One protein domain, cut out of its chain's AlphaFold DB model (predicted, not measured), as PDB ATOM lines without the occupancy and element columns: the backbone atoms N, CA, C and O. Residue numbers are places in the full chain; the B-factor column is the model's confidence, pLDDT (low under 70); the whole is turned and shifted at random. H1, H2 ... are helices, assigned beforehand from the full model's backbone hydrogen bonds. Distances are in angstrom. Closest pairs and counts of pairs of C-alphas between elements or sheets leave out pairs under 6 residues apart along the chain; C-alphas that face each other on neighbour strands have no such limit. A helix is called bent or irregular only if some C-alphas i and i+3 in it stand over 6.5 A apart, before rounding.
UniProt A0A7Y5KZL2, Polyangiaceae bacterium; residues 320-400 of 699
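AT A GLANCE: This is residues 320 to 400 of the 699 residues of a protein of Polyangiaceae bacterium (UniProt A0A7Y5KZL2). A long helix, H2, makes one side of a small rounded body, with H1 slanting over its first half; across from these two lies a pair of short helices, H4 and H5, that pack on each other at a steep angle. Beyond the last end of H2 the chain turns through a loosely wound helix, H3, and residues 371 to 376 lead back to H4. The last residues, 395 to 400, run back from H5 towards the H3 end, and residues 320 to 322 stick out from the body. The printed part has 81 residues with five named helices, in the order H1, H2, H3, H4, H5, and no named strand; its class is all helix, with 48 residues in named helices. It is compact, with a radius of gyration of the C-alphas of 12.0 A, and spans 34 by 26 by 23 A.

HOW THE PARTS SIT: The longest helix is H2, residues 345 to 360. It touches H1, residues 331 to 340, with 13 pairs of C-alphas within 8 A; the closest are those of Ala 335 and Ala 348, 5.0 A apart. H1 and H2 run opposite ways at a steep tilt of 47 degrees. H5, residues 387 to 394, is close to H2 but not clearly touching it, the closest C-alphas being those of Thr 351 and Ala 389, 7.8 A apart; the two run the same way at a steep tilt of 40 degrees. H5 and H1 only just touch, with 3 pairs of C-alphas within 8 A, the closest being those of Leu 338 and Ala 389 at 6.1 A. H5 also touches H4, residues 377 to 382, where the closest C-alphas, those of Leu 380 and Arg 390, are 6.4 A apart; these helices run opposite ways at a steep tilt of 57 degrees. The helix packing is mostly crossed: of the 3 touching pairs, 0 are at a shallow tilt. H3, residues 363 to 370, touches no helix; it is close to H2 but not clearly touching, with the C-alphas of Val 359 and Ala 370 closest at 6.9 A, and their lines are about perpendicular at 85 degrees. H3 and H4 are apart though they follow each other in the chain, and H1 and H4 are apart, as are H2 and H4. Every O i to N i+4 pair is within hydrogen-bond range in H1, H2 and H4, against 2 of 4 in H5 and 1 of 4 in H3, which has 2 of 5 O i to N i+3 pairs within range.

IN THESE COORDINATES: H2 is 21.7 A from first to last C-alpha, from C-alpha 345 at (191.671, 184.217, 140.928) to C-alpha 360 at (187.856, 166.538, 128.997). H1 is 14.3 A long and begins at C-alpha 331 at (194.034, 173.255, 135.469). H5 is 10.7 A long and ends at C-alpha 394 at (191.352, 181.038, 121.399); it is neither bent nor irregular, but only just: C-alphas 388 and 391 are 6.5 A apart. H4 is 8.5 A long and H3 5.4 A. H3 is irregular, with C-alphas 365 and 368 9.3 A apart.

THE WHOLE: The two C-alphas farthest apart, those of Gly 342 and Gly 367, are 34.8 A from each other, while those of Asp 320 and Ala 400, the first and last printed, are 10.9 A apart. The printed part has no cut. The links H1 to H2, H2 to H3 and H4 to H5 are tight, H3 to H4 is short, and none is long. The mean pLDDT of the printed part is 90.8, and residues 363 to 365, in H3, are under 70.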
ATOM      1  N   ASP A 320     198.578 172.342 114.248       72.69
ATOM      2  CA  ASP A 320     199.932 172.880 114.070       72.69
ATOM      3  C   ASP A 320     200.661 172.909 115.421       72.69
ATOM      4  O   ASP A 320     200.125 173.395 116.420       72.69
ATOM      5  N   ARG A 321     201.900 172.413 115.435       71.88
ATOM      6  CA  ARG A 321     202.779 172.392 116.607       71.88
ATOM      7  C   ARG A 321     203.028 173.783 117.206       71.88
ATOM      8  O   ARG A 321     203.378 173.875 118.379       71.88
ATOM      9  N   SER A 322     202.871 174.853 116.426       77.31
ATOM     10  CA  SER A 322     203.006 176.229 116.922       77.31
ATOM     11  C   SER A 322     201.901 176.630 117.914       77.31
ATOM     12  O   SER A 322     202.107 177.542 118.718       77.31
ATOM     13  N   VAL A 323     200.754 175.938 117.900       82.94
ATOM     14  CA  VAL A 323     199.589 176.253 118.736       82.94
ATOM     15  C   VAL A 323     199.626 175.433 120.032       82.94
ATOM     16  O   VAL A 323     199.549 174.202 119.979       82.94
ATOM     17  N   PRO A 324     199.685 176.067 121.218       90.19
ATOM     18  CA  PRO A 324     199.671 175.339 122.478       90.19
ATOM     19  C   PRO A 324     198.362 174.566 122.681       90.19
ATOM     20  O   PRO A 324     197.267 175.044 122.376       90.19
ATOM     21  N   LEU A 325     198.468 173.367 123.246       94.06
ATOM     22  CA  LEU A 325     197.330 172.475 123.443       94.06
ATOM     23  C   LEU A 325     196.789 172.560 124.866       94.06
ATOM     24  O   LEU A 325     197.543 172.517 125.840       94.06
ATOM     25  N   LEU A 326     195.462 172.582 125.005       94.31
ATOM     26  CA  LEU A 326     194.806 172.484 126.314       94.31
ATOM     27  C   LEU A 326     195.142 171.172 127.023       94.31
ATOM     28  O   LEU A 326     195.225 171.151 128.247       94.31
ATOM     29  N   SER A 327     195.377 170.089 126.273       94.06
ATOM     30  CA  SER A 327     195.827 168.803 126.819       94.06
ATOM     31  C   SER A 327     197.259 168.834 127.370       94.06
ATOM     32  O   SER A 327     197.659 167.872 128.017       94.06
ATOM     33  N   SER A 328     197.998 169.940 127.208       95.06
ATOM     34  CA  SER A 328     199.306 170.161 127.843       95.06
ATOM     35  C   SER A 328     199.241 170.966 129.144       95.06
ATOM     36  O   SER A 328     200.256 171.079 129.834       95.06
ATOM     37  N   LEU A 329     198.086 171.546 129.492       95.50
ATOM     38  CA  LEU A 329     197.958 172.484 130.609       95.50
ATOM     39  C   LEU A 329     197.160 171.873 131.769       95.50
ATOM     40  O   LEU A 329     195.943 171.698 131.658       95.50
ATOM     41  N   PRO A 330     197.800 171.602 132.922       96.88
ATOM     42  CA  PRO A 330     197.080 171.373 134.163       96.88
ATOM     43  C   PRO A 330     196.129 172.530 134.464       96.88
ATOM     44  O   PRO A 330     196.394 173.685 134.131       96.88
ATOM     45  N   ALA A 331     195.033 172.241 135.159       96.25
ATOM     46  CA  ALA A 331     194.034 173.255 135.469       96.25
ATOM     47  C   ALA A 331     194.590 174.441 136.284       96.25
ATOM     48  O   ALA A 331     194.097 175.558 136.150       96.25
ATOM     49  N   THR A 332     195.620 174.215 137.103       95.88
ATOM     50  CA  THR A 332     196.353 175.278 137.807       95.88
ATOM     51  C   THR A 332     197.078 176.201 136.829       95.88
ATOM     52  O   THR A 332     196.870 177.407 136.872       95.88
ATOM     53  N   GLU A 333     197.829 175.650 135.872       96.56
ATOM     54  CA  GLU A 333     198.525 176.441 134.848       96.56
ATOM     55  C   GLU A 333     197.541 177.203 133.943       96.56
ATOM     56  O   GLU A 333     197.785 178.361 133.591       96.56
ATOM     57  N   LEU A 334     196.399 176.588 133.603       96.88
ATOM     58  CA  LEU A 334     195.330 177.254 132.854       96.88
ATOM     59  C   LEU A 334     194.708 178.406 133.657       96.88
ATOM     60  O   LEU A 334     194.468 179.480 133.111       96.88
ATOM     61  N   ALA A 335     194.471 178.213 134.957       97.31
ATOM     62  CA  ALA A 335     193.994 179.283 135.825       97.31
ATOM     63  C   ALA A 335     195.001 180.441 135.908       97.31
ATOM     64  O   ALA A 335     194.602 181.596 135.765       97.31
ATOM     65  N   ASP A 336     196.294 180.153 136.058       97.12
ATOM     66  CA  ASP A 336     197.333 181.184 136.122       97.12
ATOM     67  C   ASP A 336     197.417 181.998 134.824       97.12
ATOM     68  O   ASP A 336     197.587 183.219 134.856       97.12
ATOM     69  N   LEU A 337     197.261 181.344 133.669       95.75
ATOM     70  CA  LEU A 337     197.172 182.011 132.366       95.75
ATOM     71  C   LEU A 337     195.992 182.990 132.312       95.75
ATOM     72  O   LEU A 337     196.142 184.123 131.846       95.75
ATOM     73  N   LEU A 338     194.833 182.584 132.829       96.44
ATOM     74  CA  LEU A 338     193.640 183.428 132.870       96.44
ATOM     75  C   LEU A 338     193.797 184.602 133.847       96.44
ATOM     76  O   LEU A 338     193.397 185.719 133.519       96.44
ATOM     77  N   VAL A 339     194.439 184.395 134.999       96.88
ATOM     78  CA  VAL A 339     194.760 185.491 135.933       96.88
ATOM     79  C   VAL A 339     195.660 186.528 135.261       96.88
ATOM     80  O   VAL A 339     195.351 187.719 135.281       96.88
ATOM     81  N   ARG A 340     196.725 186.090 134.573       94.62
ATOM     82  CA  ARG A 340     197.618 186.995 133.821       94.62
ATOM     83  C   ARG A 340     196.910 187.756 132.697       94.62
ATOM     84  O   ARG A 340     197.381 188.812 132.291       94.62
ATOM     85  N   SER A 341     195.777 187.245 132.227       91.62
ATOM     86  CA  SER A 341     194.961 187.867 131.181       91.62
ATOM     87  C   SER A 341     193.930 188.870 131.721       91.62
ATOM     88  O   SER A 341     193.099 189.364 130.961       91.62
ATOM     89  N   GLY A 342     193.974 189.186 133.022       90.00
ATOM     90  CA  GLY A 342     193.135 190.206 133.660       90.00
ATOM     91  C   GLY A 342     191.955 189.661 134.470       90.00
ATOM     92  O   GLY A 342     191.136 190.447 134.944       90.00
ATOM     93  N   GLY A 343     191.844 188.340 134.643       92.62
ATOM     94  CA  GLY A 343     190.847 187.737 135.530       92.62
ATOM     95  C   GLY A 343     191.265 187.760 137.001       92.62
ATOM     96  O   GLY A 343     192.437 187.611 137.331       92.62
ATOM     97  N   THR A 344     190.298 187.859 137.915       96.12
ATOM     98  CA  THR A 344     190.552 187.545 139.335       96.12
ATOM     99  C   THR A 344     190.781 186.040 139.525       96.12
ATOM    100  O   THR A 344     190.321 185.231 138.717       96.12
ATOM    101  N   GLN A 345     191.423 185.635 140.625       95.50
ATOM    102  CA  GLN A 345     191.671 184.217 140.928       95.50
ATOM    103  C   GLN A 345     190.378 183.377 140.924       95.50
ATOM    104  O   GLN A 345     190.320 182.318 140.300       95.50
ATOM    105  N   SER A 346     189.306 183.884 141.539       96.12
ATOM    106  CA  SER A 346     188.001 183.208 141.570       96.12
ATOM    107  C   SER A 346     187.379 183.066 140.178       96.12
ATOM    108  O   SER A 346     186.857 182.003 139.835       96.12
ATOM    109  N   GLN A 347     187.462 184.111 139.348       96.19
ATOM    110  CA  GLN A 347     186.970 184.067 137.967       96.19
ATOM    111  C   GLN A 347     187.781 183.096 137.103       96.19
ATOM    112  O   GLN A 347     187.198 182.347 136.319       96.19
ATOM    113  N   ALA A 348     189.107 183.082 137.255       96.88
ATOM    114  CA  ALA A 348     189.989 182.155 136.558       96.88
ATOM    115  C   ALA A 348     189.680 180.702 136.933       96.88
ATOM    116  O   ALA A 348     189.461 179.882 136.047       96.88
ATOM    117  N   HIS A 349     189.543 180.388 138.225       96.19
ATOM    118  CA  HIS A 349     189.193 179.040 138.684       96.19
ATOM    119  C   HIS A 349     187.834 178.569 138.146       96.19
ATOM    120  O   HIS A 349     187.713 177.431 137.680       96.19
ATOM    121  N   ALA A 350     186.820 179.440 138.172       96.44
ATOM    122  CA  ALA A 350     185.493 179.125 137.649       96.44
ATOM    123  C   ALA A 350     185.512 178.897 136.127       96.44
ATOM    124  O   ALA A 350     184.921 177.932 135.639       96.44
ATOM    125  N   THR A 351     186.224 179.745 135.378       97.12
ATOM    126  CA  THR A 351     186.402 179.595 133.926       97.12
ATOM    127  C   THR A 351     187.155 178.311 133.593       97.12
ATOM    128  O   THR A 351     186.647 177.501 132.822       97.12
ATOM    129  N   THR A 352     188.300 178.058 134.231       97.31
ATOM    130  CA  THR A 352     189.064 176.812 134.086       97.31
ATOM    131  C   THR A 352     188.178 175.592 134.307       97.31
ATOM    132  O   THR A 352     188.207 174.663 133.506       97.31
ATOM    133  N   ALA A 353     187.337 175.591 135.345       96.06
ATOM    134  CA  ALA A 353     186.455 174.461 135.622       96.06
ATOM    135  C   ALA A 353     185.450 174.189 134.489       96.06
ATOM    136  O   ALA A 353     185.198 173.027 134.161       96.06
ATOM    137  N   LYS A 354     184.898 175.242 133.874       96.25
ATOM    138  CA  LYS A 354     184.016 175.119 132.704       96.25
ATOM    139  C   LYS A 354     184.768 174.554 131.498       96.25
ATOM    140  O   LYS A 354     184.264 173.638 130.854       96.25
ATOM    141  N   ILE A 355     185.976 175.053 131.237       95.75
ATOM    142  CA  ILE A 355     186.813 174.627 130.106       95.75
ATOM    143  C   ILE A 355     187.245 173.170 130.252       95.75
ATOM    144  O   ILE A 355     187.019 172.371 129.347       95.75
ATOM    145  N   VAL A 356     187.785 172.793 131.412       95.56
ATOM    146  CA  VAL A 356     188.216 171.416 131.690       95.56
ATOM    147  C   VAL A 356     187.046 170.444 131.544       95.56
ATOM    148  O   VAL A 356     187.185 169.402 130.905       95.56
ATOM    149  N   ARG A 357     185.862 170.801 132.059       94.31
ATOM    150  CA  ARG A 357     184.651 169.987 131.895       94.31
ATOM    151  C   ARG A 357     184.230 169.866 130.432       94.31
ATOM    152  O   ARG A 357     183.862 168.777 130.003       94.31
ATOM    153  N   TYR A 358     184.284 170.958 129.674       93.44
ATOM    154  CA  TYR A 358     183.889 170.966 128.268       93.44
ATOM    155  C   TYR A 358     184.838 170.156 127.379       93.44
ATOM    156  O   TYR A 358     184.374 169.434 126.499       93.44
ATOM    157  N   VAL A 359     186.150 170.240 127.601       91.56
ATOM    158  CA  VAL A 359     187.149 169.567 126.753       91.56
ATOM    159  C   VAL A 359     187.354 168.113 127.174       91.56
ATOM    160  O   VAL A 359     187.380 167.226 126.327       91.56
ATOM    161  N   PHE A 360     187.445 167.846 128.478       91.56
ATOM    162  CA  PHE A 360     187.856 166.538 128.997       91.56
ATOM    163  C   PHE A 360     186.727 165.726 129.648       91.56
ATOM    164  O   PHE A 360     186.907 164.535 129.899       91.56
ATOM    165  N   GLY A 361     185.568 166.331 129.925       85.19
ATOM    166  CA  GLY A 361     184.408 165.631 130.488       85.19
ATOM    167  C   GLY A 361     183.602 164.855 129.439       85.19
ATOM    168  O   GLY A 361     183.625 165.189 128.259       85.19
ATOM    169  N   GLY A 362     182.872 163.812 129.845       70.69
ATOM    170  CA  GLY A 362     181.906 163.111 128.975       70.69
ATOM    171  C   GLY A 362     182.501 162.480 127.707       70.69
ATOM    172  O   GLY A 362     181.814 162.375 126.695       70.69
ATOM    173  N   GLY A 363     183.792 162.127 127.715       63.00
ATOM    174  CA  GLY A 363     184.475 161.564 126.542       63.00
ATOM    175  C   GLY A 363     183.906 160.218 126.078       63.00
ATOM    176  O   GLY A 363     183.914 159.944 124.883       63.00
ATOM    177  N   GLU A 364     183.369 159.415 127.000       65.88
ATOM    178  CA  GLU A 364     182.745 158.118 126.695       65.88
ATOM    179  C   GLU A 364     181.446 158.291 125.886       65.88
ATOM    180  O   GLU A 364     181.220 157.546 124.937       65.88
ATOM    181  N   ASP A 365     180.656 159.329 126.185       67.81
ATOM    182  CA  ASP A 365     179.374 159.606 125.516       67.81
ATOM    183  C   ASP A 365     179.548 160.351 124.182       67.81
ATOM    184  O   ASP A 365     178.729 160.235 123.272       67.81
ATOM    185  N   ARG A 366     180.620 161.146 124.057       73.06
ATOM    186  CA  ARG A 366     180.901 161.966 122.864       73.06
ATOM    187  C   ARG A 366     181.750 161.253 121.807       73.06
ATOM    188  O   ARG A 366     181.920 161.794 120.710       73.06
ATOM    189  N   GLY A 367     182.290 160.072 122.120       79.12
ATOM    190  CA  GLY A 367     183.157 159.302 121.226       79.12
ATOM    191  C   GLY A 367     184.279 160.157 120.626       79.12
ATOM    192  O   GLY A 367     184.872 161.004 121.296       79.12
ATOM    193  N   PHE A 368     184.540 159.999 119.327       80.44
ATOM    194  CA  PHE A 368     185.566 160.777 118.618       80.44
ATOM    195  C   PHE A 368     185.301 162.290 118.564       80.44
ATOM    196  O   PHE A 368     186.243 163.059 118.381       80.44
ATOM    197  N   GLY A 369     184.061 162.743 118.786       76.69
ATOM    198  CA  GLY A 369     183.749 164.172 118.904       76.69
ATOM    199  C   GLY A 369     184.439 164.841 120.100       76.69
ATOM    200  O   GLY A 369     184.655 166.049 120.087       76.69
ATOM    201  N   ALA A 370     184.854 164.069 121.113       80.50
ATOM    202  CA  ALA A 370     185.634 164.572 122.245       80.50
ATOM    203  C   ALA A 370     187.103 164.894 121.900       80.50
ATOM    204  O   ALA A 370     187.788 165.563 122.681       80.50
ATOM    205  N   LEU A 371     187.611 164.407 120.763       85.88
ATOM    206  CA  LEU A 371     188.992 164.644 120.324       85.88
ATOM    207  C   LEU A 371     189.148 165.937 119.519       85.88
ATOM    208  O   LEU A 371     190.253 166.454 119.409       85.88
ATOM    209  N   ASP A 372     188.053 166.456 118.970       88.06
ATOM    210  CA  ASP A 372     188.022 167.668 118.151       88.06
ATOM    211  C   ASP A 372     186.752 168.475 118.475       88.06
ATOM    212  O   ASP A 372     185.853 168.594 117.636       88.06
ATOM    213  N   PRO A 373     186.599 168.944 119.732       88.38
ATOM    214  CA  PRO A 373     185.426 169.714 120.109       88.38
ATOM    215  C   PRO A 373     185.426 171.063 119.383       88.38
ATOM    216  O   PRO A 373     186.482 171.640 119.114       88.38
ATOM    217  N   ARG A 374     184.231 171.600 119.111       89.31
ATOM    218  CA  ARG A 374     184.088 172.959 118.575       89.31
ATOM    219  C   ARG A 374     184.784 173.942 119.525       89.31
ATOM    220  O   ARG A 374     184.536 173.925 120.729       89.31
ATOM    221  N   TRP A 375     185.680 174.762 118.989       92.00
ATOM    222  CA  TRP A 375     186.512 175.667 119.779       92.00
ATOM    223  C   TRP A 375     186.623 177.024 119.085       92.00
ATOM    224  O   TRP A 375     187.568 177.295 118.352       92.00
ATOM    225  N   ASP A 376     185.595 177.849 119.268       93.62
ATOM    226  CA  ASP A 376     185.473 179.187 118.689       93.62
ATOM    227  C   ASP A 376     184.831 180.170 119.683       93.62
ATOM    228  O   ASP A 376     184.366 179.776 120.758       93.62
ATOM    229  N   ASP A 377     184.839 181.467 119.348       94.00
ATOM    230  CA  ASP A 377     184.342 182.524 120.244       94.00
ATOM    231  C   ASP A 377     182.868 182.313 120.613       94.00
ATOM    232  O   ASP A 377     182.501 182.482 121.774       94.00
ATOM    233  N   GLU A 378     182.050 181.863 119.656       95.69
ATOM    234  CA  GLU A 378     180.633 181.557 119.869       95.69
ATOM    235  C   GLU A 378     180.455 180.446 120.912       95.69
ATOM    236  O   GLU A 378     179.672 180.591 121.852       95.69
ATOM    237  N   THR A 379     181.232 179.365 120.807       94.38
ATOM    238  CA  THR A 379     181.198 178.261 121.774       94.38
ATOM    239  C   THR A 379     181.637 178.723 123.159       94.38
ATOM    240  O   THR A 379     180.971 178.434 124.155       94.38
ATOM    241  N   LEU A 380     182.736 179.475 123.250       95.38
ATOM    242  CA  LEU A 380     183.210 180.002 124.529       95.38
ATOM    243  C   LEU A 380     182.199 180.985 125.140       95.38
ATOM    244  O   LEU A 380     181.966 180.970 126.351       95.38
ATOM    245  N   HIS A 381     181.555 181.811 124.318       95.62
ATOM    246  CA  HIS A 381     180.488 182.699 124.757       95.62
ATOM    247  C   HIS A 381     179.280 181.914 125.287       95.62
ATOM    248  O   HIS A 381     178.804 182.212 126.383       95.62
ATOM    249  N   ALA A 382     178.853 180.860 124.585       95.25
ATOM    250  CA  ALA A 382     177.758 179.980 125.001       95.25
ATOM    251  C   ALA A 382     178.051 179.237 126.320       95.25
ATOM    252  O   ALA A 382     177.145 178.995 127.115       95.25
ATOM    253  N   LEU A 383     179.322 178.945 126.617       94.44
ATOM    254  CA  LEU A 383     179.765 178.422 127.922       94.44
ATOM    255  C   LEU A 383     179.739 179.487 129.045       94.44
ATOM    256  O   LEU A 383     180.078 179.216 130.208       94.44
ATOM    257  N   GLY A 384     179.342 180.720 128.727       94.94
ATOM    258  CA  GLY A 384     179.336 181.857 129.639       94.94
ATOM    259  C   GLY A 384     180.749 182.282 130.030       94.94
ATOM    260  O   GLY A 384     180.991 182.575 131.205       94.94
ATOM    261  N   ILE A 385     181.699 182.227 129.090       95.69
ATOM    262  CA  ILE A 385     183.063 182.724 129.281       95.69
ATOM    263  C   ILE A 385     183.130 184.192 128.856       95.69
ATOM    264  O   ILE A 385     182.756 184.559 127.738       95.69
ATOM    265  N   GLY A 386     183.601 185.050 129.763       91.44
ATOM    266  CA  GLY A 386     183.736 186.487 129.520       91.44
ATOM    267  C   GLY A 386     184.818 186.811 128.486       91.44
ATOM    268  O   GLY A 386     185.790 186.071 128.353       91.44
ATOM    269  N   GLY A 387     184.675 187.936 127.775       90.88
ATOM    270  CA  GLY A 387     185.587 188.316 126.681       90.88
ATOM    271  C   GLY A 387     187.059 188.419 127.100       90.88
ATOM    272  O   GLY A 387     187.937 188.053 126.326       90.88
ATOM    273  N   TRP A 388     187.315 188.803 128.357       92.25
ATOM    274  CA  TRP A 388     188.654 188.837 128.959       92.25
ATOM    275  C   TRP A 388     189.372 187.473 128.924       92.25
ATOM    276  O   TRP A 388     190.588 187.422 128.775       92.25
ATOM    277  N   ALA A 389     188.621 186.371 129.026       95.19
ATOM    278  CA  ALA A 389     189.149 185.010 129.002       95.19
ATOM    279  C   ALA A 389     189.083 184.375 127.609       95.19
ATOM    280  O   ALA A 389     189.898 183.510 127.307       95.19
ATOM    281  N   ARG A 390     188.138 184.777 126.747       94.50
ATOM    282  CA  ARG A 390     187.978 184.150 125.424       94.50
ATOM    283  C   ARG A 390     189.197 184.356 124.530       94.50
ATOM    284  O   ARG A 390     189.667 183.387 123.952       94.50
ATOM    285  N   ARG A 391     189.761 185.570 124.480       89.81
ATOM    286  CA  ARG A 391     190.947 185.865 123.653       89.81
ATOM    287  C   ARG A 391     192.133 184.923 123.935       89.81
ATOM    288  O   ARG A 391     192.525 184.224 123.009       89.81
ATOM    289  N   PRO A 392     192.665 184.830 125.169       93.31
ATOM    290  CA  PRO A 392     193.784 183.925 125.449       93.31
ATOM    291  C   PRO A 392     193.409 182.437 125.323       93.31
ATOM    292  O   PRO A 392     194.277 181.608 125.091       93.31
ATOM    293  N   LEU A 393     192.128 182.063 125.453       95.06
ATOM    294  CA  LEU A 393     191.677 180.682 125.230       95.06
ATOM    295  C   LEU A 393     191.631 180.299 123.744       95.06
ATOM    296  O   LEU A 393     191.840 179.132 123.420       95.06
ATOM    297  N   LEU A 394     191.357 181.252 122.851       94.19
ATOM    298  CA  LEU A 394     191.352 181.038 121.399       94.19
ATOM    299  C   LEU A 394     192.764 180.920 120.810       94.19
ATOM    300  O   LEU A 394     192.915 180.424 119.699       94.19
ATOM    301  N   GLU A 395     193.792 181.318 121.563       92.94
ATOM    302  CA  GLU A 395     195.202 181.049 121.244       92.94
ATOM    303  C   GLU A 395     195.606 179.597 121.562       92.94
ATOM    304  O   GLU A 395     196.693 179.159 121.188       92.94
ATOM    305  N   LEU A 396     194.740 178.841 122.246       94.12
ATOM    306  CA  LEU A 396     194.942 177.433 122.575       94.12
ATOM    307  C   LEU A 396     194.080 176.540 121.680       94.12
ATOM    308  O   LEU A 396     192.957 176.889 121.317       94.12
ATOM    309  N   SER A 397     194.563 175.332 121.407       92.81
ATOM    310  CA  SER A 397     193.798 174.300 120.706       92.81
ATOM    311  C   SER A 397     193.258 173.243 121.678       92.81
ATOM    312  O   SER A 397     193.976 172.721 122.534       92.81
ATOM    313  N   ALA A 398     191.974 172.902 121.534       92.06
ATOM    314  CA  ALA A 398     191.309 171.816 122.269       92.06
ATOM    315  C   ALA A 398     191.419 170.439 121.576       92.06
ATOM    316  O   ALA A 398     190.935 169.422 122.096       92.06
ATOM    317  N   ARG A 399     192.028 170.413 120.387       91.38
ATOM    318  CA  ARG A 399     192.131 169.239 119.516       91.38
ATOM    319  C   ARG A 399     193.169 168.258 120.057       91.38
ATOM    320  O   ARG A 399     194.088 168.656 120.768       91.38
ATOM    321  N   ALA A 400     193.017 166.980 119.738       92.12
ATOM    322  CA  ALA A 400     194.014 165.970 120.070       92.12
ATOM    323  C   ALA A 400     195.306 166.168 119.252       92.12
ATOM    324  O   ALA A 400     195.261 166.516 118.074       92.12
TER     325      ALA A 400